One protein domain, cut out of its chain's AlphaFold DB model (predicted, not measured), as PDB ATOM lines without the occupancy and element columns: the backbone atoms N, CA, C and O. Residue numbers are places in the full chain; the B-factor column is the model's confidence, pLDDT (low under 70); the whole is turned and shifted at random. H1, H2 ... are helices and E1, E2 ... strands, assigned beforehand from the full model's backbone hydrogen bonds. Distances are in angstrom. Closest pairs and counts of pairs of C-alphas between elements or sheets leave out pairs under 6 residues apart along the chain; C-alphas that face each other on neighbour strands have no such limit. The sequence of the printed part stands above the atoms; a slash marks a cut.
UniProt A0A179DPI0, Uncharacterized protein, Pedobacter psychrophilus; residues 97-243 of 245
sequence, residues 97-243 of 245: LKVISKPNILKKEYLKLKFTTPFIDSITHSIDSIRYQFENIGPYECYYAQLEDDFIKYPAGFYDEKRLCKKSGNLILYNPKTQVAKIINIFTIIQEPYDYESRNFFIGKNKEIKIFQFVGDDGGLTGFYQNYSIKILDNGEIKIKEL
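Overview. This is residues 97 to 243 of the 245 residues of an uncharacterized protein of Pedobacter psychrophilus (UniProt A0A179DPI0). What does one see first? One large, twisted sheet makes up most of the model: strands E2 to E9 follow one another in a meander, each the antiparallel neighbour of the one before, and short E1 lies side by side with E5. Small helix H1 sits over one face of the sheet, and residues 155 to 160 stick out. What is it made of? The printed part has 147 residues; along the chain come strand E1, helix H1 and then strands E2 to E9, nine named strands and one named helix; the class is mostly strand, and in the branched sheet E1 and E5 are parallel neighbours while the other neighbour pairs are antiparallel. It is compact, with a radius of gyration of the C-alphas of 15.9 A and spans of 45 by 32 by 27 A.

Along the chain. Where are the long strands? E4 is residues 164 to 175, 32.5 A long; E5, 180 to 191, 33.2 A; E6, 195 to 203, 26.9 A; E7, 209 to 217, 27.0 A; and E8, 220 to 232, 34.5 A. Where are the other elements? E1 is residues 107 to 110, with C-alpha 107 at (148.627, 137.339, 146.441); H1 is residues 120 to 123; E2, 130 to 137, is 17.0 A and E3, 140 to 147, is 20.9 A. E9 is residues 238 to 242, with C-alpha 242 at (148.140, 115.886, 132.842).

Arrangement. Which strands lie beside E5? E1 and E6 lie on one side of it, E4 on the other side. E1 is parallel to E5, with N 109 and O 181 at 2.8 A; E4 is antiparallel, with N 171 and O 184 at 2.9 A; E6 is antiparallel, with N 189 and O 197 at 2.7 A. How does the sheet go on from there? E3 pairs with E4 through N 143 and O 172 at 2.8 A, and edge strand E2 with E3 through N 134 and O 142 at 2.8 A. E6 and E7 are antiparallel neighbours, with N 198 and O 214 within hydrogen-bond range at 2.9 A; E7 and E8 are too, with N 213 and O 225 at 2.8 A, and so are E8 and edge strand E9, with N 231 and O 239 at 2.9 A. Where is H1? It is on the sheet at a height of 7.3 A, only just over E5, on which 3 of its 4 C-alphas fall; the closest C-alphas, those of Asp 121 and Asn 185, are 6.6 A apart. H1 is too short for an O i to N i+4 pair, and its one O i to N i+3 pair is within hydrogen-bond range.

Size, cuts and confidence. How large is it? The two farthest C-alphas, those of Lys 177 and Gly 219, are 48.5 A apart. Is there a cut or a long link? The printed part has no cut, and the link from E3 to E4, 16 residues, is long. Where is confidence low? The mean pLDDT of the printed part is 78.3, and residues 115 to 126, 148 to 168, 191 to 195 and 218 to 220 are under 70.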
ATOM      1  N   LEU A  97     149.362 144.642 121.590       83.75
ATOM      2  CA  LEU A  97     148.241 145.395 122.146       83.75
ATOM      3  C   LEU A  97     148.721 146.412 123.188       83.75
ATOM      4  O   LEU A  97     149.780 146.277 123.805       83.75
ATOM      5  N   LYS A  98     147.942 147.475 123.389       86.62
ATOM      6  CA  LYS A  98     148.258 148.485 124.403       86.62
ATOM      7  C   LYS A  98     148.170 147.861 125.799       86.62
ATOM      8  O   LYS A  98     147.255 147.089 126.067       86.62
ATOM      9  N   VAL A  99     149.090 148.233 126.690       88.19
ATOM     10  CA  VAL A  99     148.979 147.872 128.110       88.19
ATOM     11  C   VAL A  99     147.693 148.464 128.692       88.19
ATOM     12  O   VAL A  99     147.397 149.646 128.490       88.19
ATOM     13  N   ILE A 100     146.943 147.639 129.412       89.00
ATOM     14  CA  ILE A 100     145.723 148.009 130.126       89.00
ATOM     15  C   ILE A 100     145.954 147.988 131.639       89.00
ATOM     16  O   ILE A 100     146.960 147.485 132.138       89.00
ATOM     17  N   SER A 101     145.001 148.552 132.376       89.31
ATOM     18  CA  SER A 101     145.033 148.605 133.835       89.31
ATOM     19  C   SER A 101     145.109 147.203 134.441       89.31
ATOM     20  O   SER A 101     144.297 146.337 134.114       89.31
ATOM     21  N   LYS A 102     146.050 146.999 135.365       88.06
ATOM     22  CA  LYS A 102     146.147 145.753 136.129       88.06
ATOM     23  C   LYS A 102     145.180 145.749 137.324       88.06
ATOM     24  O   LYS A 102     144.994 146.804 137.938       88.06
ATOM     25  N   PRO A 103     144.598 144.596 137.697       91.19
ATOM     26  CA  PRO A 103     143.812 144.486 138.918       91.19
ATOM     27  C   PRO A 103     144.705 144.597 140.161       91.19
ATOM     28  O   PRO A 103     145.913 144.345 140.115       91.19
ATOM     29  N   ASN A 104     144.102 144.942 141.299       92.62
ATOM     30  CA  ASN A 104     144.807 144.962 142.576       92.62
ATOM     31  C   ASN A 104     144.993 143.529 143.100       92.62
ATOM     32  O   ASN A 104     144.035 142.891 143.542       92.62
ATOM     33  N   ILE A 105     146.217 143.012 143.015       90.81
ATOM     34  CA  ILE A 105     146.555 141.632 143.378       90.81
ATOM     35  C   ILE A 105     147.283 141.626 144.721       90.81
ATOM     36  O   ILE A 105     148.412 142.101 144.817       90.81
ATOM     37  N   LEU A 106     146.653 141.033 145.739       93.44
ATOM     38  CA  LEU A 106     147.244 140.868 147.072       93.44
ATOM     39  C   LEU A 106     148.180 139.662 147.142       93.44
ATOM     40  O   LEU A 106     149.184 139.694 147.849       93.44
ATOM     41  N   LYS A 107     147.854 138.585 146.420       91.62
ATOM     42  CA  LYS A 107     148.627 137.339 146.441       91.62
ATOM     43  C   LYS A 107     148.721 136.728 145.049       91.62
ATOM     44  O   LYS A 107     147.722 136.631 144.341       91.62
ATOM     45  N   LYS A 108     149.922 136.272 144.689       87.69
ATOM     46  CA  LYS A 108     150.205 135.530 143.454       87.69
ATOM     47  C   LYS A 108     150.445 134.058 143.785       87.69
ATOM     48  O   LYS A 108     151.222 133.750 144.686       87.69
ATOM     49  N   GLU A 109     149.805 133.160 143.048       89.44
ATOM     50  CA  GLU A 109     149.982 131.710 143.141       89.44
ATOM     51  C   GLU A 109     150.319 131.160 141.756       89.44
ATOM     52  O   GLU A 109     149.505 131.215 140.838       89.44
ATOM     53  N   TYR A 110     151.524 130.628 141.577       84.25
ATOM     54  CA  TYR A 110     151.939 130.068 140.292       84.25
ATOM     55  C   TYR A 110     151.469 128.619 140.185       84.25
ATOM     56  O   TYR A 110     151.800 127.781 141.028       84.25
ATOM     57  N   LEU A 111     150.690 128.327 139.147       86.44
ATOM     58  CA  LEU A 111     150.274 126.974 138.811       86.44
ATOM     59  C   LEU A 111     151.452 126.268 138.139       86.44
ATOM     60  O   LEU A 111     151.730 126.480 136.961       86.44
ATOM     61  N   LYS A 112     152.155 125.439 138.914       78.06
ATOM     62  CA  LYS A 112     153.280 124.640 138.420       78.06
ATOM     63  C   LYS A 112     152.758 123.529 137.513       78.06
ATOM     64  O   LYS A 112     152.083 122.613 137.982       78.06
ATOM     65  N   LEU A 113     153.083 123.615 136.232       81.94
ATOM     66  CA  LEU A 113     152.870 122.551 135.255       81.94
ATOM     67  C   LEU A 113     154.221 121.863 135.066       81.94
ATOM     68  O   LEU A 113     155.210 122.563 134.841       81.94
ATOM     69  N   LYS A 114     154.296 120.532 135.215       73.12
ATOM     70  CA  LYS A 114     155.588 119.838 135.122       73.12
ATOM     71  C   LYS A 114     156.205 120.135 133.762       73.12
ATOM     72  O   LYS A 114     155.533 120.147 132.732       73.12
ATOM     73  N   PHE A 115     157.491 120.434 133.781       66.44
ATOM     74  CA  PHE A 115     158.202 120.806 132.580       66.44
ATOM     75  C   PHE A 115     159.638 120.343 132.659       66.44
ATOM     76  O   PHE A 115     160.231 120.334 133.740       66.44
ATOM     77  N   THR A 116     160.182 119.994 131.502       59.59
ATOM     78  CA  THR A 116     161.566 119.553 131.329       59.59
ATOM     79  C   THR A 116     162.547 120.603 131.850       59.59
ATOM     80  O   THR A 116     163.560 120.262 132.459       59.59
ATOM     81  N   THR A 117     162.191 121.885 131.710       58.09
ATOM     82  CA  THR A 117     163.009 123.026 132.137       58.09
ATOM     83  C   THR A 117     162.381 123.754 133.345       58.09
ATOM     84  O   THR A 117     161.651 124.733 133.169       58.09
ATOM     85  N   PRO A 118     162.674 123.337 134.598       54.34
ATOM     86  CA  PRO A 118     162.063 123.894 135.817       54.34
ATOM     87  C   PRO A 118     162.412 125.367 136.080       54.34
ATOM     88  O   PRO A 118     161.768 126.026 136.894       54.34
ATOM     89  N   PHE A 119     163.426 125.894 135.390       53.28
ATOM     90  CA  PHE A 119     163.875 127.281 135.498       53.28
ATOM     91  C   PHE A 119     162.792 128.298 135.106       53.28
ATOM     92  O   PHE A 119     162.721 129.385 135.673       53.28
ATOM     93  N   ILE A 120     161.915 127.953 134.167       55.28
ATOM     94  CA  ILE A 120     161.032 128.931 133.520       55.28
ATOM     95  C   ILE A 120     159.906 129.378 134.449       55.28
ATOM     96  O   ILE A 120     159.547 130.551 134.483       55.28
ATOM     97  N   ASP A 121     159.420 128.470 135.292       52.22
ATOM     98  CA  ASP A 121     158.412 128.806 136.295       52.22
ATOM     99  C   ASP A 121     158.968 129.707 137.421       52.22
ATOM    100  O   ASP A 121     158.195 130.202 138.241       52.22
ATOM    101  N   SER A 122     160.290 129.943 137.461       49.84
ATOM    102  CA  SER A 122     160.948 130.827 138.434       49.84
ATOM    103  C   SER A 122     161.198 132.256 137.940       49.84
ATOM    104  O   SER A 122     161.408 133.135 138.768       49.84
ATOM    105  N   ILE A 123     161.144 132.522 136.628       51.00
ATOM    106  CA  ILE A 123     161.582 133.806 136.034       51.00
ATOM    107  C   ILE A 123     160.440 134.772 135.674       51.00
ATOM    108  O   ILE A 123     160.679 135.922 135.321       51.00
ATOM    109  N   THR A 124     159.181 134.360 135.790       55.38
ATOM    110  CA  THR A 124     158.026 135.073 135.219       55.38
ATOM    111  C   THR A 124     157.206 135.833 136.266       55.38
ATOM    112  O   THR A 124     156.000 135.646 136.422       55.38
ATOM    113  N   HIS A 125     157.850 136.725 137.021       54.31
ATOM    114  CA  HIS A 125     157.198 137.412 138.148       54.31
ATOM    115  C   HIS A 125     156.337 138.630 137.783       54.31
ATOM    116  O   HIS A 125     155.562 139.116 138.627       54.31
ATOM    117  N   SER A 126     156.462 139.130 136.551       61.97
ATOM    118  CA  SER A 126     155.755 140.339 136.138       61.97
ATOM    119  C   SER A 126     154.335 140.042 135.650       61.97
ATOM    120  O   SER A 126     154.054 139.136 134.867       61.97
ATOM    121  N   ILE A 127     153.420 140.846 136.168       73.81
ATOM    122  CA  ILE A 127     152.009 140.928 135.780       73.81
ATOM    123  C   ILE A 127     151.667 142.367 135.371       73.81
ATOM    124  O   ILE A 127     150.501 142.708 135.210       73.81
ATOM    125  N   ASP A 128     152.680 143.233 135.280       72.88
ATOM    126  CA  ASP A 128     152.502 144.683 135.192       72.88
ATOM    127  C   ASP A 128     152.232 145.152 133.757       72.88
ATOM    128  O   ASP A 128     151.763 146.266 133.544       72.88
ATOM    129  N   SER A 129     152.455 144.273 132.782       83.62
ATOM    130  CA  SER A 129     152.212 144.498 131.358       83.62
ATOM    131  C   SER A 129     151.013 143.660 130.901       83.62
ATOM    132  O   SER A 129     151.106 142.787 130.035       83.62
ATOM    133  N   ILE A 130     149.852 143.889 131.528       88.69
ATOM    134  CA  ILE A 130     148.595 143.289 131.065       88.69
ATOM    135  C   ILE A 130     148.259 143.883 129.706       88.69
ATOM    136  O   ILE A 130     148.086 145.089 129.577       88.69
ATOM    137  N   ARG A 131     148.163 143.035 128.686       87.81
ATOM    138  CA  ARG A 131     147.861 143.436 127.307       87.81
ATOM    139  C   ARG A 131     146.400 143.206 126.953       87.81
ATOM    140  O   ARG A 131     145.888 143.830 126.028       87.81
ATOM    141  N   TYR A 132     145.741 142.287 127.661       88.38
ATOM    142  CA  TYR A 132     144.400 141.858 127.299       88.38
ATOM    143  C   TYR A 132     143.609 141.262 128.466       88.38
ATOM    144  O   TYR A 132     144.185 140.595 129.327       88.38
ATOM    145  N   GLN A 133     142.289 141.459 128.449       90.38
ATOM    146  CA  GLN A 133     141.322 140.783 129.317       90.38
ATOM    147  C   GLN A 133     140.401 139.911 128.459       90.38
ATOM    148  O   GLN A 133     139.795 140.386 127.500       90.38
ATOM    149  N   PHE A 134     140.310 138.635 128.809       88.56
ATOM    150  CA  PHE A 134     139.413 137.659 128.205       88.56
ATOM    151  C   PHE A 134     138.057 137.642 128.924       88.56
ATOM    152  O   PHE A 134     137.892 138.235 129.991       88.56
ATOM    153  N   GLU A 135     137.092 136.901 128.372       89.69
ATOM    154  CA  GLU A 135     135.884 136.540 129.117       89.69
ATOM    155  C   GLU A 135     136.226 135.860 130.448       89.69
ATOM    156  O   GLU A 135     137.173 135.074 130.557       89.69
ATOM    157  N   ASN A 136     135.398 136.123 131.457       92.19
ATOM    158  CA  ASN A 136     135.559 135.529 132.775       92.19
ATOM    159  C   ASN A 136     135.377 134.005 132.732       92.19
ATOM    160  O   ASN A 136     134.426 133.464 132.139       92.19
ATOM    161  N   ILE A 137     136.252 133.308 133.452       91.00
ATOM    162  CA  ILE A 137     136.237 131.855 133.577       91.00
ATOM    163  C   ILE A 137     135.855 131.479 135.008       91.00
ATOM    164  O   ILE A 137     136.650 131.598 135.941       91.00
ATOM    165  N   GLY A 138     134.608 131.033 135.182       90.69
ATOM    166  CA  GLY A 138     134.027 130.826 136.507       90.69
ATOM    167  C   GLY A 138     134.080 132.129 137.323       90.69
ATOM    168  O   GLY A 138     133.652 133.168 136.815       90.69
ATOM    169  N   PRO A 139     134.621 132.115 138.554       94.94
ATOM    170  CA  PRO A 139     134.756 133.318 139.375       94.94
ATOM    171  C   PRO A 139     135.997 134.164 139.049       94.94
ATOM    172  O   PRO A 139     136.238 135.147 139.751       94.94
ATOM    173  N   TYR A 140     136.807 133.778 138.059       96.38
ATOM    174  CA  TYR A 140     138.054 134.468 137.739       96.38
ATOM    175  C   TYR A 140     137.889 135.421 136.554       96.38
ATOM    176  O   TYR A 140     137.393 135.037 135.493       96.38
ATOM    177  N   GLU A 141     138.387 136.642 136.717       95.31
ATOM    178  CA  GLU A 141     138.744 137.517 135.605       95.31
ATOM    179  C   GLU A 141     140.023 136.969 134.965       95.31
ATOM    180  O   GLU A 141     140.989 136.634 135.660       95.31
ATOM    181  N   CYS A 142     140.016 136.811 133.644       93.12
ATOM    182  CA  CYS A 142     141.105 136.163 132.926       93.12
ATOM    183  C   CYS A 142     141.881 137.193 132.105       93.12
ATOM    184  O   CYS A 142     141.295 137.935 131.323       93.12
ATOM    185  N   TYR A 143     143.201 137.238 132.270       92.00
ATOM    186  CA  TYR A 143     144.063 138.222 131.622       92.00
ATOM    187  C   TYR A 143     145.256 137.573 130.938       92.00
ATOM    188  O   TYR A 143     145.756 136.540 131.379       92.00
ATOM    189  N   TYR A 144     145.756 138.238 129.903       90.31
ATOM    190  CA  TYR A 144     147.069 137.979 129.335       90.31
ATOM    191  C   TYR A 144     148.013 139.124 129.680       90.31
ATOM    192  O   TYR A 144     147.738 140.284 129.358       90.31
ATOM    193  N   ALA A 145     149.135 138.790 130.310       88.31
ATOM    194  CA  ALA A 145     150.236 139.715 130.517       88.31
ATOM    195  C   ALA A 145     151.433 139.299 129.669       88.31
ATOM    196  O   ALA A 145     151.858 138.148 129.716       88.31
ATOM    197  N   GLN A 146     151.983 140.243 128.914       84.56
ATOM    198  CA  GLN A 146     153.258 140.048 128.238       84.56
ATOM    199  C   GLN A 146     154.375 140.297 129.252       84.56
ATOM    200  O   GLN A 146     154.361 141.307 129.951       84.56
ATOM    201  N   LEU A 147     155.368 139.423 129.285       73.12
ATOM    202  CA  LEU A 147     156.660 139.710 129.896       73.12
ATOM    203  C   LEU A 147     157.542 140.287 128.784       73.12
ATOM    204  O   LEU A 147     157.497 139.772 127.668       73.12
ATOM    205  N   GLU A 148     158.221 141.406 129.044       59.53
ATOM    206  CA  GLU A 148     158.945 142.185 128.025       59.53
ATOM    207  C   GLU A 148     159.749 141.303 127.049       59.53
ATOM    208  O   GLU A 148     160.313 140.281 127.435       59.53
ATOM    209  N   ASP A 149     159.796 141.722 125.777       53.50
ATOM    210  CA  ASP A 149     160.550 141.087 124.671       53.50
ATOM    211  C   ASP A 149     162.081 141.192 124.852       53.50
ATOM    212  O   ASP A 149     162.861 140.941 123.927       53.50
ATOM    213  N   ASP A 150     162.530 141.573 126.041       46.28
ATOM    214  CA  ASP A 150     163.930 141.765 126.321       46.28
ATOM    215  C   ASP A 150     164.558 140.395 126.491       46.28
ATOM    216  O   ASP A 150     164.325 139.687 127.471       46.28
ATOM    217  N   PHE A 151     165.374 140.032 125.499       50.41
ATOM    218  CA  PHE A 151     166.508 139.142 125.688       50.41
ATOM    219  C   PHE A 151     167.006 139.333 127.115       50.41
ATOM    220  O   PHE A 151     167.580 140.380 127.424       50.41
ATOM    221  N   ILE A 152     166.743 138.363 127.996       48.56
ATOM    222  CA  ILE A 152     167.277 138.421 129.348       48.56
ATOM    223  C   ILE A 152     168.787 138.283 129.168       48.56
ATOM    224  O   ILE A 152     169.322 137.181 129.064       48.56
ATOM    225  N   LYS A 153     169.477 139.420 129.034       44.91
ATOM    226  CA  LYS A 153     170.929 139.507 129.070       44.91
ATOM    227  C   LYS A 153     171.307 139.186 130.502       44.91
ATOM    228  O   LYS A 153     171.327 140.064 131.362       44.91
ATOM    229  N   TYR A 154     171.536 137.909 130.774       50.09
ATOM    230  CA  TYR A 154     172.091 137.509 132.051       50.09
ATOM    231  C   TYR A 154     173.476 138.150 132.207       50.09
ATOM    232  O   TYR A 154     174.240 138.195 131.238       50.09
ATOM    233  N   PRO A 155     173.813 138.666 133.401       41.16
ATOM    234  CA  PRO A 155     175.176 139.073 133.689       41.16
ATOM    235  C   PRO A 155     176.074 137.848 133.510       41.16
ATOM    236  O   PRO A 155     175.868 136.816 134.152       41.16
ATOM    237  N   ALA A 156     177.028 137.962 132.586       44.56
ATOM    238  CA  ALA A 156     178.017 136.935 132.313       44.56
ATOM    239  C   ALA A 156     178.671 136.501 133.632       44.56
ATOM    240  O   ALA A 156     179.182 137.339 134.376       44.56
ATOM    241  N   GLY A 157     178.635 135.201 133.930       41.28
ATOM    242  CA  GLY A 157     179.473 134.645 134.992       41.28
ATOM    243  C   GLY A 157     178.829 133.698 135.995       41.28
ATOM    244  O   GLY A 157     179.529 133.338 136.935       41.28
ATOM    245  N   PHE A 158     177.572 133.260 135.835       43.72
ATOM    246  CA  PHE A 158     177.050 132.198 136.712       43.72
ATOM    247  C   PHE A 158     176.930 130.817 136.070       43.72
ATOM    248  O   PHE A 158     177.339 129.874 136.728       43.72
ATOM    249  N   TYR A 159     176.506 130.673 134.814       40.62
ATOM    250  CA  TYR A 159     176.628 129.441 134.012       40.62
ATOM    251  C   TYR A 159     176.525 129.833 132.526       40.62
ATOM    252  O   TYR A 159     175.861 130.822 132.225       40.62
ATOM    253  N   ASP A 160     177.206 129.103 131.639       40.22
ATOM    254  CA  ASP A 160     177.240 129.230 130.169       40.22
ATOM    255  C   ASP A 160     176.082 130.008 129.500       40.22
ATOM    256  O   ASP A 160     174.901 129.735 129.714       40.22
ATOM    257  N   GLU A 161     176.446 130.933 128.609       44.91
ATOM    258  CA  GLU A 161     175.645 131.971 127.932       44.91
ATOM    259  C   GLU A 161     174.518 131.487 126.977       44.91
ATOM    260  O   GLU A 161     174.269 132.110 125.949       44.91
ATOM    261  N   LYS A 162     173.801 130.390 127.257       50.81
ATOM    262  CA  LYS A 162     172.990 129.683 126.238       50.81
ATOM    263  C   LYS A 162     171.515 129.451 126.568       50.81
ATOM    264  O   LYS A 162     170.988 128.382 126.290       50.81
ATOM    265  N   ARG A 163     170.790 130.426 127.121       52.47
ATOM    266  CA  ARG A 163     169.313 130.340 127.211       52.47
ATOM    267  C   ARG A 163     168.663 131.684 126.914       52.47
ATOM    268  O   ARG A 163     168.509 132.511 127.808       52.47
ATOM    269  N   LEU A 164     168.263 131.896 125.662       54.50
ATOM    270  CA  LEU A 164     167.542 133.097 125.253       54.50
ATOM    271  C   LEU A 164     166.040 132.804 125.337       54.50
ATOM    272  O   LEU A 164     165.435 132.213 124.441       54.50
ATOM    273  N   CYS A 165     165.404 133.214 126.437       55.91
ATOM    274  CA  CYS A 165     163.950 133.341 126.437       55.91
ATOM    275  C   CYS A 165     163.603 134.505 125.510       55.91
ATOM    276  O   CYS A 165     163.901 135.655 125.820       55.91
ATOM    277  N   LYS A 166     163.052 134.197 124.334       55.75
ATOM    278  CA  LYS A 166     162.780 135.210 123.311       55.75
ATOM    279  C   LYS A 166     161.442 135.893 123.551       55.75
ATOM    280  O   LYS A 166     161.282 137.039 123.155       55.75
ATOM    281  N   LYS A 167     160.472 135.165 124.118       64.44
ATOM    282  CA  LYS A 167     159.113 135.650 124.392       64.44
ATOM    283  C   LYS A 167     158.568 134.950 125.619       64.44
ATOM    284  O   LYS A 167     158.583 133.723 125.682       64.44
ATOM    285  N   SER A 168     158.035 135.701 126.569       67.12
ATOM    286  CA  SER A 168     157.296 135.113 127.677       67.12
ATOM    287  C   SER A 168     156.051 135.929 127.994       67.12
ATOM    288  O   SER A 168     155.903 137.089 127.616       67.12
ATOM    289  N   GLY A 169     155.086 135.278 128.618       80.56
ATOM    290  CA  GLY A 169     153.824 135.861 129.009       80.56
ATOM    291  C   GLY A 169     153.151 135.003 130.063       80.56
ATOM    292  O   GLY A 169     153.592 133.907 130.398       80.56
ATOM    293  N   ASN A 170     152.058 135.519 130.591       86.56
ATOM    294  CA  ASN A 170     151.324 134.914 131.681       86.56
ATOM    295  C   ASN A 170     149.841 134.920 131.342       86.56
ATOM    296  O   ASN A 170     149.278 135.965 131.012       86.56
ATOM    297  N   LEU A 171     149.206 133.759 131.474       90.88
ATOM    298  CA  LEU A 171     147.763 133.681 131.624       90.88
ATOM    299  C   LEU A 171     147.446 133.837 133.115       90.88
ATOM    300  O   LEU A 171     147.909 133.056 133.947       90.88
ATOM    301  N   ILE A 172     146.686 134.870 133.457       92.50
ATOM    302  CA  ILE A 172     146.371 135.241 134.837       92.50
ATOM    303  C   ILE A 172     144.887 134.987 135.079       92.50
ATOM    304  O   ILE A 172     144.036 135.482 134.348       92.50
ATOM    305  N   LEU A 173     144.583 134.241 136.134       94.88
ATOM    306  CA  LEU A 173     143.240 133.975 136.634       94.88
ATOM    307  C   LEU A 173     143.085 134.711 137.965       94.88
ATOM    308  O   LEU A 173     143.521 134.230 139.013       94.88
ATOM    309  N   TYR A 174     142.513 135.907 137.922       96.19
ATOM    310  CA  TYR A 174     142.355 136.781 139.078       96.19
ATOM    311  C   TYR A 174     140.976 136.613 139.711       96.19
ATOM    312  O   TYR A 174     139.959 136.747 139.041       96.19
ATOM    313  N   ASN A 175     140.927 136.320 141.008       96.62
ATOM    314  CA  ASN A 175     139.678 136.279 141.759       96.62
ATOM    315  C   ASN A 175     139.459 137.635 142.454       96.62
ATOM    316  O   ASN A 175     140.137 137.902 143.450       96.62
ATOM    317  N   PRO A 176     138.502 138.470 142.009       96.44
ATOM    318  CA  PRO A 176     138.293 139.803 142.580       96.44
ATOM    319  C   PRO A 176     137.811 139.773 144.035       96.44
ATOM    320  O   PRO A 176     138.046 140.721 144.781       96.44
ATOM    321  N   LYS A 177     137.172 138.678 144.481       95.62
ATOM    322  CA  LYS A 177     136.690 138.549 145.866       95.62
ATOM    323  C   LYS A 177     137.832 138.344 146.854       95.62
ATOM    324  O   LYS A 177     137.802 138.896 147.947       95.62
ATOM    325  N   THR A 178     138.817 137.525 146.487       95.88
ATOM    326  CA  THR A 178     139.960 137.199 147.358       95.88
ATOM    327  C   THR A 178     141.204 138.018 147.031       95.88
ATOM    328  O   THR A 178     142.166 137.998 147.794       95.88
ATOM    329  N   GLN A 179     141.197 138.718 145.894       95.75
ATOM    330  CA  GLN A 179     142.336 139.429 145.313       95.75
ATOM    331  C   GLN A 179     143.565 138.524 145.103       95.75
ATOM    332  O   GLN A 179     144.712 138.980 145.126       95.75
ATOM    333  N   VAL A 180     143.321 137.224 144.898       94.44
ATOM    334  CA  VAL A 180     144.345 136.220 144.595       94.44
ATOM    335  C   VAL A 180     144.399 136.003 143.087       94.44
ATOM    336  O   VAL A 180     143.373 135.750 142.455       94.44
ATOM    337  N   ALA A 181     145.600 136.060 142.521       92.88
ATOM    338  CA  ALA A 181     145.866 135.730 141.129       92.88
ATOM    339  C   ALA A 181     146.549 134.368 141.022       92.88
ATOM    340  O   ALA A 181     147.601 134.152 141.625       92.88
ATOM    341  N   LYS A 182     145.977 133.474 140.215       92.25
ATOM    342  CA  LYS A 182     146.608 132.216 139.814       92.25
ATOM    343  C   LYS A 182     147.245 132.388 138.443       92.25
ATOM    344  O   LYS A 182     146.585 132.858 137.522       92.25
ATOM    345  N   ILE A 183     148.522 132.058 138.318       89.31
ATOM    346  CA  ILE A 183     149.338 132.406 137.151       89.31
ATOM    347  C   ILE A 183     149.798 131.131 136.453       89.31
ATOM    348  O   ILE A 183     150.363 130.247 137.096       89.31
ATOM    349  N   ILE A 184     149.564 131.052 135.146       88.75
ATOM    350  CA  ILE A 184     150.079 130.005 134.261       88.75
ATOM    351  C   ILE A 184     151.067 130.668 133.305       88.75
ATOM    352  O   ILE A 184     150.700 131.567 132.545       88.75
ATOM    353  N   ASN A 185     152.314 130.212 133.333       84.88
ATOM    354  CA  ASN A 185     153.366 130.739 132.470       84.88
ATOM    355  C   ASN A 185     153.199 130.220 131.040       84.88
ATOM    356  O   ASN A 185     152.948 129.030 130.851       84.88
ATOM    357  N   ILE A 186     153.394 131.103 130.063       84.19
ATOM    358  CA  ILE A 186     153.337 130.873 128.613       84.19
ATOM    359  C   ILE A 186     154.643 131.430 128.035       84.19
ATOM    360  O   ILE A 186     155.043 132.536 128.388       84.19
ATOM    361  N   PHE A 187     155.360 130.697 127.190       80.81
ATOM    362  CA  PHE A 187     156.698 131.139 126.774       80.81
ATOM    363  C   PHE A 187     157.153 130.542 125.453       80.81
ATOM    364  O   PHE A 187     156.571 129.603 124.922       80.81
ATOM    365  N   THR A 188     158.239 131.096 124.936       78.56
ATOM    366  CA  THR A 188     159.029 130.580 123.829       78.56
ATOM    367  C   THR A 188     160.500 130.814 124.143       78.56
ATOM    368  O   THR A 188     160.936 131.948 124.362       78.56
ATOM    369  N   ILE A 189     161.263 129.732 124.168       75.50
ATOM    370  CA  ILE A 189     162.692 129.703 124.442       75.50
ATOM    371  C   ILE A 189     163.402 129.181 123.211       75.50
ATOM    372  O   ILE A 189     162.910 128.291 122.523       75.50
ATOM    373  N   ILE A 190     164.550 129.791 122.950       70.25
ATOM    374  CA  ILE A 190     165.514 129.327 121.970       70.25
ATOM    375  C   ILE A 190     166.833 129.203 122.732       70.25
ATOM    376  O   ILE A 190     167.385 130.196 123.212       70.25
ATOM    377  N   GLN A 191     167.290 127.975 122.928       66.69
ATOM    378  CA  GLN A 191     168.553 127.653 123.569       66.69
ATOM    379  C   GLN A 191     169.554 127.242 122.489       66.69
ATOM    380  O   GLN A 191     169.290 126.363 121.679       66.69
ATOM    381  N   GLU A 192     170.724 127.875 122.480       57.31
ATOM    382  CA  GLU A 192     171.798 127.456 121.585       57.31
ATOM    383  C   GLU A 192     172.430 126.128 122.076       57.31
ATOM    384  O   GLU A 192     172.599 125.946 123.287       57.31
ATOM    385  N   PRO A 193     172.840 125.207 121.183       53.31
ATOM    386  CA  PRO A 193     172.955 125.423 119.751       53.31
ATOM    387  C   PRO A 193     171.613 125.511 119.018       53.31
ATOM    388  O   PRO A 193     171.532 126.454 118.247       53.31
ATOM    389  N   TYR A 194     170.556 124.726 119.288       58.81
ATOM    390  CA  TYR A 194     169.308 124.847 118.498       58.81
ATOM    391  C   TYR A 194     167.993 124.399 119.171       58.81
ATOM    392  O   TYR A 194     166.990 124.265 118.481       58.81
ATOM    393  N   ASP A 195     167.932 124.230 120.493       69.69
ATOM    394  CA  ASP A 195     166.704 123.774 121.158       69.69
ATOM    395  C   ASP A 195     165.638 124.884 121.176       69.69
ATOM    396  O   ASP A 195     165.771 125.914 121.845       69.69
ATOM    397  N   TYR A 196     164.548 124.671 120.447       76.56
ATOM    398  CA  TYR A 196     163.344 125.489 120.496       76.56
ATOM    399  C   TYR A 196     162.323 124.837 121.417       76.56
ATOM    400  O   TYR A 196     161.986 123.668 121.261       76.56
ATOM    401  N   GLU A 197     161.757 125.608 122.338       80.94
ATOM    402  CA  GLU A 197     160.678 125.119 123.181       80.94
ATOM    403  C   GLU A 197     159.648 126.215 123.425       80.94
ATOM    404  O   GLU A 197     159.981 127.322 123.850       80.94
ATOM    405  N   SER A 198     158.372 125.936 123.176       82.00
ATOM    406  CA  SER A 198     157.302 126.889 123.464       82.00
ATOM    407  C   SER A 198     156.133 126.247 124.177       82.00
ATOM    408  O   SER A 198     155.773 125.104 123.913       82.00
ATOM    409  N   ARG A 199     155.517 127.015 125.071       86.19
ATOM    410  CA  ARG A 199     154.273 126.680 125.745       86.19
ATOM    411  C   ARG A 199     153.218 127.684 125.324       86.19
ATOM    412  O   ARG A 199     153.371 128.872 125.594       86.19
ATOM    413  N   ASN A 200     152.148 127.195 124.714       87.56
ATOM    414  CA  ASN A 200     151.025 127.982 124.212       87.56
ATOM    415  C   ASN A 200     149.718 127.521 124.868       87.56
ATOM    416  O   ASN A 200     149.669 126.450 125.474       87.56
ATOM    417  N   PHE A 201     148.650 128.311 124.745       90.81
ATOM    418  CA  PHE A 201     147.344 127.965 125.306       90.81
ATOM    419  C   PHE A 201     146.192 128.030 124.294       90.81
ATOM    420  O   PHE A 201     146.267 128.627 123.228       90.81
ATOM    421  N   PHE A 202     145.074 127.412 124.631       91.38
ATOM    422  CA  PHE A 202     143.804 127.635 123.950       91.38
ATOM    423  C   PHE A 202     142.694 127.560 124.986       91.38
ATOM    424  O   PHE A 202     142.687 126.649 125.807       91.38
ATOM    425  N   ILE A 203     141.767 128.509 124.963       91.69
ATOM    426  CA  ILE A 203     140.611 128.551 125.851       91.69
ATOM    427  C   ILE A 203     139.379 128.235 125.015       91.69
ATOM    428  O   ILE A 203     138.937 129.049 124.206       91.69
ATOM    429  N   GLY A 204     138.828 127.039 125.200       89.69
ATOM    430  CA  GLY A 204     137.655 126.593 124.456       89.69
ATOM    431  C   GLY A 204     136.372 127.313 124.878       89.69
ATOM    432  O   GLY A 204     136.288 127.912 125.949       89.69
ATOM    433  N   LYS A 205     135.310 127.181 124.073       88.56
ATOM    434  CA  LYS A 205     133.955 127.671 124.423       88.56
ATOM    435  C   LYS A 205     133.426 127.092 125.738       88.56
ATOM    436  O   LYS A 205     132.645 127.728 126.435       88.56
ATOM    437  N   ASN A 206     133.877 125.891 126.089       87.75
ATOM    438  CA  ASN A 206     133.596 125.219 127.357       87.75
ATOM    439  C   ASN A 206     134.421 125.767 128.541       87.75
ATOM    440  O   ASN A 206     134.361 125.194 129.627       87.75
ATOM    441  N   LYS A 207     135.188 126.847 128.333       87.81
ATOM    442  CA  LYS A 207     136.076 127.487 129.312       87.81
ATOM    443  C   LYS A 207     137.207 126.591 129.828       87.81
ATOM    444  O   LYS A 207     137.787 126.853 130.880       87.81
ATOM    445  N   GLU A 208     137.520 125.529 129.095       92.62
ATOM    446  CA  GLU A 208     138.675 124.681 129.355       92.62
ATOM    447  C   GLU A 208     139.922 125.319 128.747       92.62
ATOM    448  O   GLU A 208     139.919 125.704 127.576       92.62
ATOM    449  N   ILE A 209     140.985 125.414 129.543       94.00
ATOM    450  CA  ILE A 209     142.286 125.896 129.088       94.00
ATOM    451  C   ILE A 209     143.126 124.671 128.728       94.00
ATOM    452  O   ILE A 209     143.466 123.860 129.587       94.00
ATOM    453  N   LYS A 210     143.474 124.541 127.455       92.94
ATOM    454  CA  LYS A 210     144.411 123.539 126.949       92.94
ATOM    455  C   LYS A 210     145.798 124.158 126.874       92.94
ATOM    456  O   LYS A 210     145.930 125.287 126.405       92.94
ATOM    457  N   ILE A 211     146.814 123.431 127.328       90.69
ATOM    458  CA  ILE A 211     148.215 123.851 127.260       90.69
ATOM    459  C   ILE A 211     148.945 122.940 126.291       90.69
ATOM    460  O   ILE A 211     148.901 121.715 126.425       90.69
ATOM    461  N   PHE A 212     149.633 123.566 125.350       88.31
ATOM    462  CA  PHE A 212     150.379 122.904 124.298       88.31
ATOM    463  C   PHE A 212     151.862 123.196 124.435       88.31
ATOM    464  O   PHE A 212     152.234 124.329 124.747       88.31
ATOM    465  N   GLN A 213     152.686 122.191 124.171       85.50
ATOM    466  CA  GLN A 213     154.131 122.292 124.116       85.50
ATOM    467  C   GLN A 213     154.606 121.999 122.697       85.50
ATOM    468  O   GLN A 213     154.185 121.026 122.079       85.50
ATOM    469  N   PHE A 214     155.497 122.844 122.201       83.12
ATOM    470  CA  PHE A 214     156.238 122.618 120.969       83.12
ATOM    471  C   PHE A 214     157.698 122.470 121.345       83.12
ATOM    472  O   PHE A 214     158.194 123.288 122.121       83.12
ATOM    473  N   VAL A 215     158.360 121.472 120.782       80.94
ATOM    474  CA  VAL A 215     159.803 121.266 120.891       80.94
ATOM    475  C   VAL A 215     160.391 121.160 119.487       80.94
ATOM    476  O   VAL A 215     159.722 120.691 118.565       80.94
ATOM    477  N   GLY A 216     161.604 121.665 119.305       77.25
ATOM    478  CA  GLY A 216     162.323 121.663 118.037       77.25
ATOM    479  C   GLY A 216     163.827 121.741 118.241       77.25
ATOM    480  O   GLY A 216     164.278 122.084 119.333       77.25
ATOM    481  N   ASP A 217     164.569 121.428 117.188       75.44
ATOM    482  CA  ASP A 217     166.024 121.520 117.094       75.44
ATOM    483  C   ASP A 217     166.449 122.257 115.801       75.44
ATOM    484  O   ASP A 217     165.663 122.987 115.183       75.44
ATOM    485  N   ASP A 218     167.709 122.104 115.386       64.00
ATOM    486  CA  ASP A 218     168.260 122.655 114.139       64.00
ATOM    487  C   ASP A 218     167.540 122.156 112.886       64.00
ATOM    488  O   ASP A 218     167.534 122.851 111.866       64.00
ATOM    489  N   GLY A 219     166.937 120.972 112.954       62.25
ATOM    490  CA  GLY A 219     166.159 120.372 111.879       62.25
ATOM    491  C   GLY A 219     164.740 120.927 111.750       62.25
ATOM    492  O   GLY A 219     164.054 120.579 110.789       62.25
ATOM    493  N   GLY A 220     164.306 121.793 112.672       69.38
ATOM    494  CA  GLY A 220     162.948 122.324 112.740       69.38
ATOM    495  C   GLY A 220     162.198 121.802 113.962       69.38
ATOM    496  O   GLY A 220     162.781 121.495 114.998       69.38
ATOM    497  N   LEU A 221     160.871 121.745 113.890       73.31
ATOM    498  CA  LEU A 221     160.080 121.175 114.984       73.31
ATOM    499  C   LEU A 221     160.265 119.660 115.068       73.31
ATOM    500  O   LEU A 221     160.223 118.971 114.059       73.31
ATOM    501  N   THR A 222     160.418 119.156 116.290       70.81
ATOM    502  CA  THR A 222     160.656 117.738 116.598       70.81
ATOM    503  C   THR A 222     159.546 117.119 117.434       70.81
ATOM    504  O   THR A 222     159.429 115.898 117.522       70.81
ATOM    505  N   GLY A 223     158.668 117.941 118.013       74.44
ATOM    506  CA  GLY A 223     157.528 117.448 118.765       74.44
ATOM    507  C   GLY A 223     156.471 118.508 119.018       74.44
ATOM    508  O   GLY A 223     156.751 119.700 119.177       74.44
ATOM    509  N   PHE A 224     155.229 118.046 119.079       77.75
ATOM    510  CA  PHE A 224     154.086 118.859 119.441       77.75
ATOM    511  C   PHE A 224     153.132 118.045 120.308       77.75
ATOM    512  O   PHE A 224     152.658 116.985 119.907       77.75
ATOM    513  N   TYR A 225     152.816 118.578 121.482       81.75
ATOM    514  CA  TYR A 225     152.095 117.850 122.514       81.75
ATOM    515  C   TYR A 225     151.039 118.738 123.160       81.75
ATOM    516  O   TYR A 225     151.248 119.935 123.369       81.75
ATOM    517  N   GLN A 226     149.898 118.155 123.522       86.81
ATOM    518  CA  GLN A 226     148.967 118.792 124.452       86.81
ATOM    519  C   GLN A 226     149.144 118.145 125.819       86.81
ATOM    520  O   GLN A 226     148.540 117.118 126.103       86.81
ATOM    521  N   ASN A 227     149.940 118.766 126.683       85.81
ATOM    522  CA  ASN A 227     150.348 118.147 127.945       85.81
ATOM    523  C   ASN A 227     149.317 118.326 129.055       85.81
ATOM    524  O   ASN A 227     149.247 117.508 129.971       85.81
ATOM    525  N   TYR A 228     148.540 119.415 129.019       90.88
ATOM    526  CA  TYR A 228     147.604 119.728 130.097       90.88
ATOM    527  C   TYR A 228     146.245 120.179 129.583       90.88
ATOM    528  O   TYR A 228     146.121 120.941 128.625       90.88
ATOM    529  N   SER A 229     145.220 119.745 130.308       93.25
ATOM    530  CA  SER A 229     143.881 120.318 130.296       93.25
ATOM    531  C   SER A 229     143.596 120.887 131.685       93.25
ATOM    532  O   SER A 229     143.803 120.222 132.701       93.25
ATOM    533  N   ILE A 230     143.150 122.136 131.740       94.94
ATOM    534  CA  ILE A 230     142.847 122.849 132.975       94.94
ATOM    535  C   ILE A 230     141.378 123.256 132.930       94.94
ATOM    536  O   ILE A 230     140.959 124.072 132.107       94.94
ATOM    537  N   LYS A 231     140.594 122.698 133.851       94.56
ATOM    538  CA  LYS A 231     139.183 123.028 134.031       94.56
ATOM    539  C   LYS A 231     139.003 123.857 135.292       94.56
ATOM    540  O   LYS A 231     139.464 123.476 136.366       94.56
ATOM    541  N   ILE A 232     138.283 124.959 135.161       92.31
ATOM    542  CA  ILE A 232     137.914 125.825 136.277       92.31
ATOM    543  C   ILE A 232     136.433 125.606 136.556       92.31
ATOM    544  O   ILE A 232     135.603 125.726 135.656       92.31
ATOM    545  N   LEU A 233     136.114 125.225 137.786       90.44
ATOM    546  CA  LEU A 233     134.743 124.999 138.223       90.44
ATOM    547  C   LEU A 233     134.108 126.303 138.721       90.44
ATOM    548  O   LEU A 233     134.804 127.247 139.094       90.44
ATOM    549  N   ASP A 234     132.778 126.336 138.783       89.00
ATOM    550  CA  ASP A 234     132.023 127.527 139.201       89.00
ATOM    551  C   ASP A 234     132.328 127.959 140.646       89.00
ATOM    552  O   ASP A 234     132.265 129.142 140.978       89.00
ATOM    553  N   ASN A 235     132.733 127.015 141.501       89.44
ATOM    554  CA  ASN A 235     133.189 127.280 142.870       89.44
ATOM    555  C   ASN A 235     134.622 127.855 142.943       89.44
ATOM    556  O   ASN A 235     135.109 128.156 144.032       89.44
ATOM    557  N   GLY A 236     135.310 127.995 141.808       88.50
ATOM    558  CA  GLY A 236     136.685 128.481 141.714       88.50
ATOM    559  C   GLY A 236     137.766 127.417 141.896       88.50
ATOM    560  O   GLY A 236     138.954 127.750 141.841       88.50
ATOM    561  N   GLU A 237     137.398 126.151 142.091       92.88
ATOM    562  CA  GLU A 237     138.344 125.037 142.085       92.88
ATOM    563  C   GLU A 237     138.977 124.897 140.693       92.88
ATOM    564  O   GLU A 237     138.290 124.959 139.671       92.88
ATOM    565  N   ILE A 238     140.297 124.702 140.655       93.31
ATOM    566  CA  ILE A 238     141.045 124.466 139.418       93.31
ATOM    567  C   ILE A 238     141.488 123.011 139.399       93.31
ATOM    568  O   ILE A 238     142.252 122.582 140.263       93.31
ATOM    569  N   LYS A 239     141.029 122.272 138.391       94.19
ATOM    570  CA  LYS A 239     141.410 120.883 138.132       94.19
ATOM    571  C   LYS A 239     142.376 120.845 136.960       94.19
ATOM    572  O   LYS A 239     142.014 121.235 135.853       94.19
ATOM    573  N   ILE A 240     143.592 120.369 137.212       93.25
ATOM    574  CA  ILE A 240     144.638 120.201 136.200       93.25
ATOM    575  C   ILE A 240     144.740 118.710 135.887       93.25
ATOM    576  O   ILE A 240     144.994 117.904 136.781       93.25
ATOM    577  N   LYS A 241     144.527 118.345 134.625       92.88
ATOM    578  CA  LYS A 241     144.725 116.997 134.098       92.88
ATOM    579  C   LYS A 241     145.976 116.993 133.228       92.88
ATOM    580  O   LYS A 241     145.998 117.640 132.185       92.88
ATOM    581  N   GLU A 242     146.989 116.254 133.667       90.44
ATOM    582  CA  GLU A 242     148.140 115.886 132.842       90.44
ATOM    583  C   GLU A 242     147.693 114.823 131.829       90.44
ATOM    584  O   GLU A 242     146.985 113.871 132.173       90.44
ATOM    585  N   LEU A 243     148.028 115.038 130.563       85.50
ATOM    586  CA  LEU A 243     147.707 114.149 129.460       85.50
ATOM    587  C   LEU A 243     148.995 113.404 129.128       85.50
ATOM    588  O   LEU A 243     149.905 113.975 128.540       85.50
TER     589      LEU A 243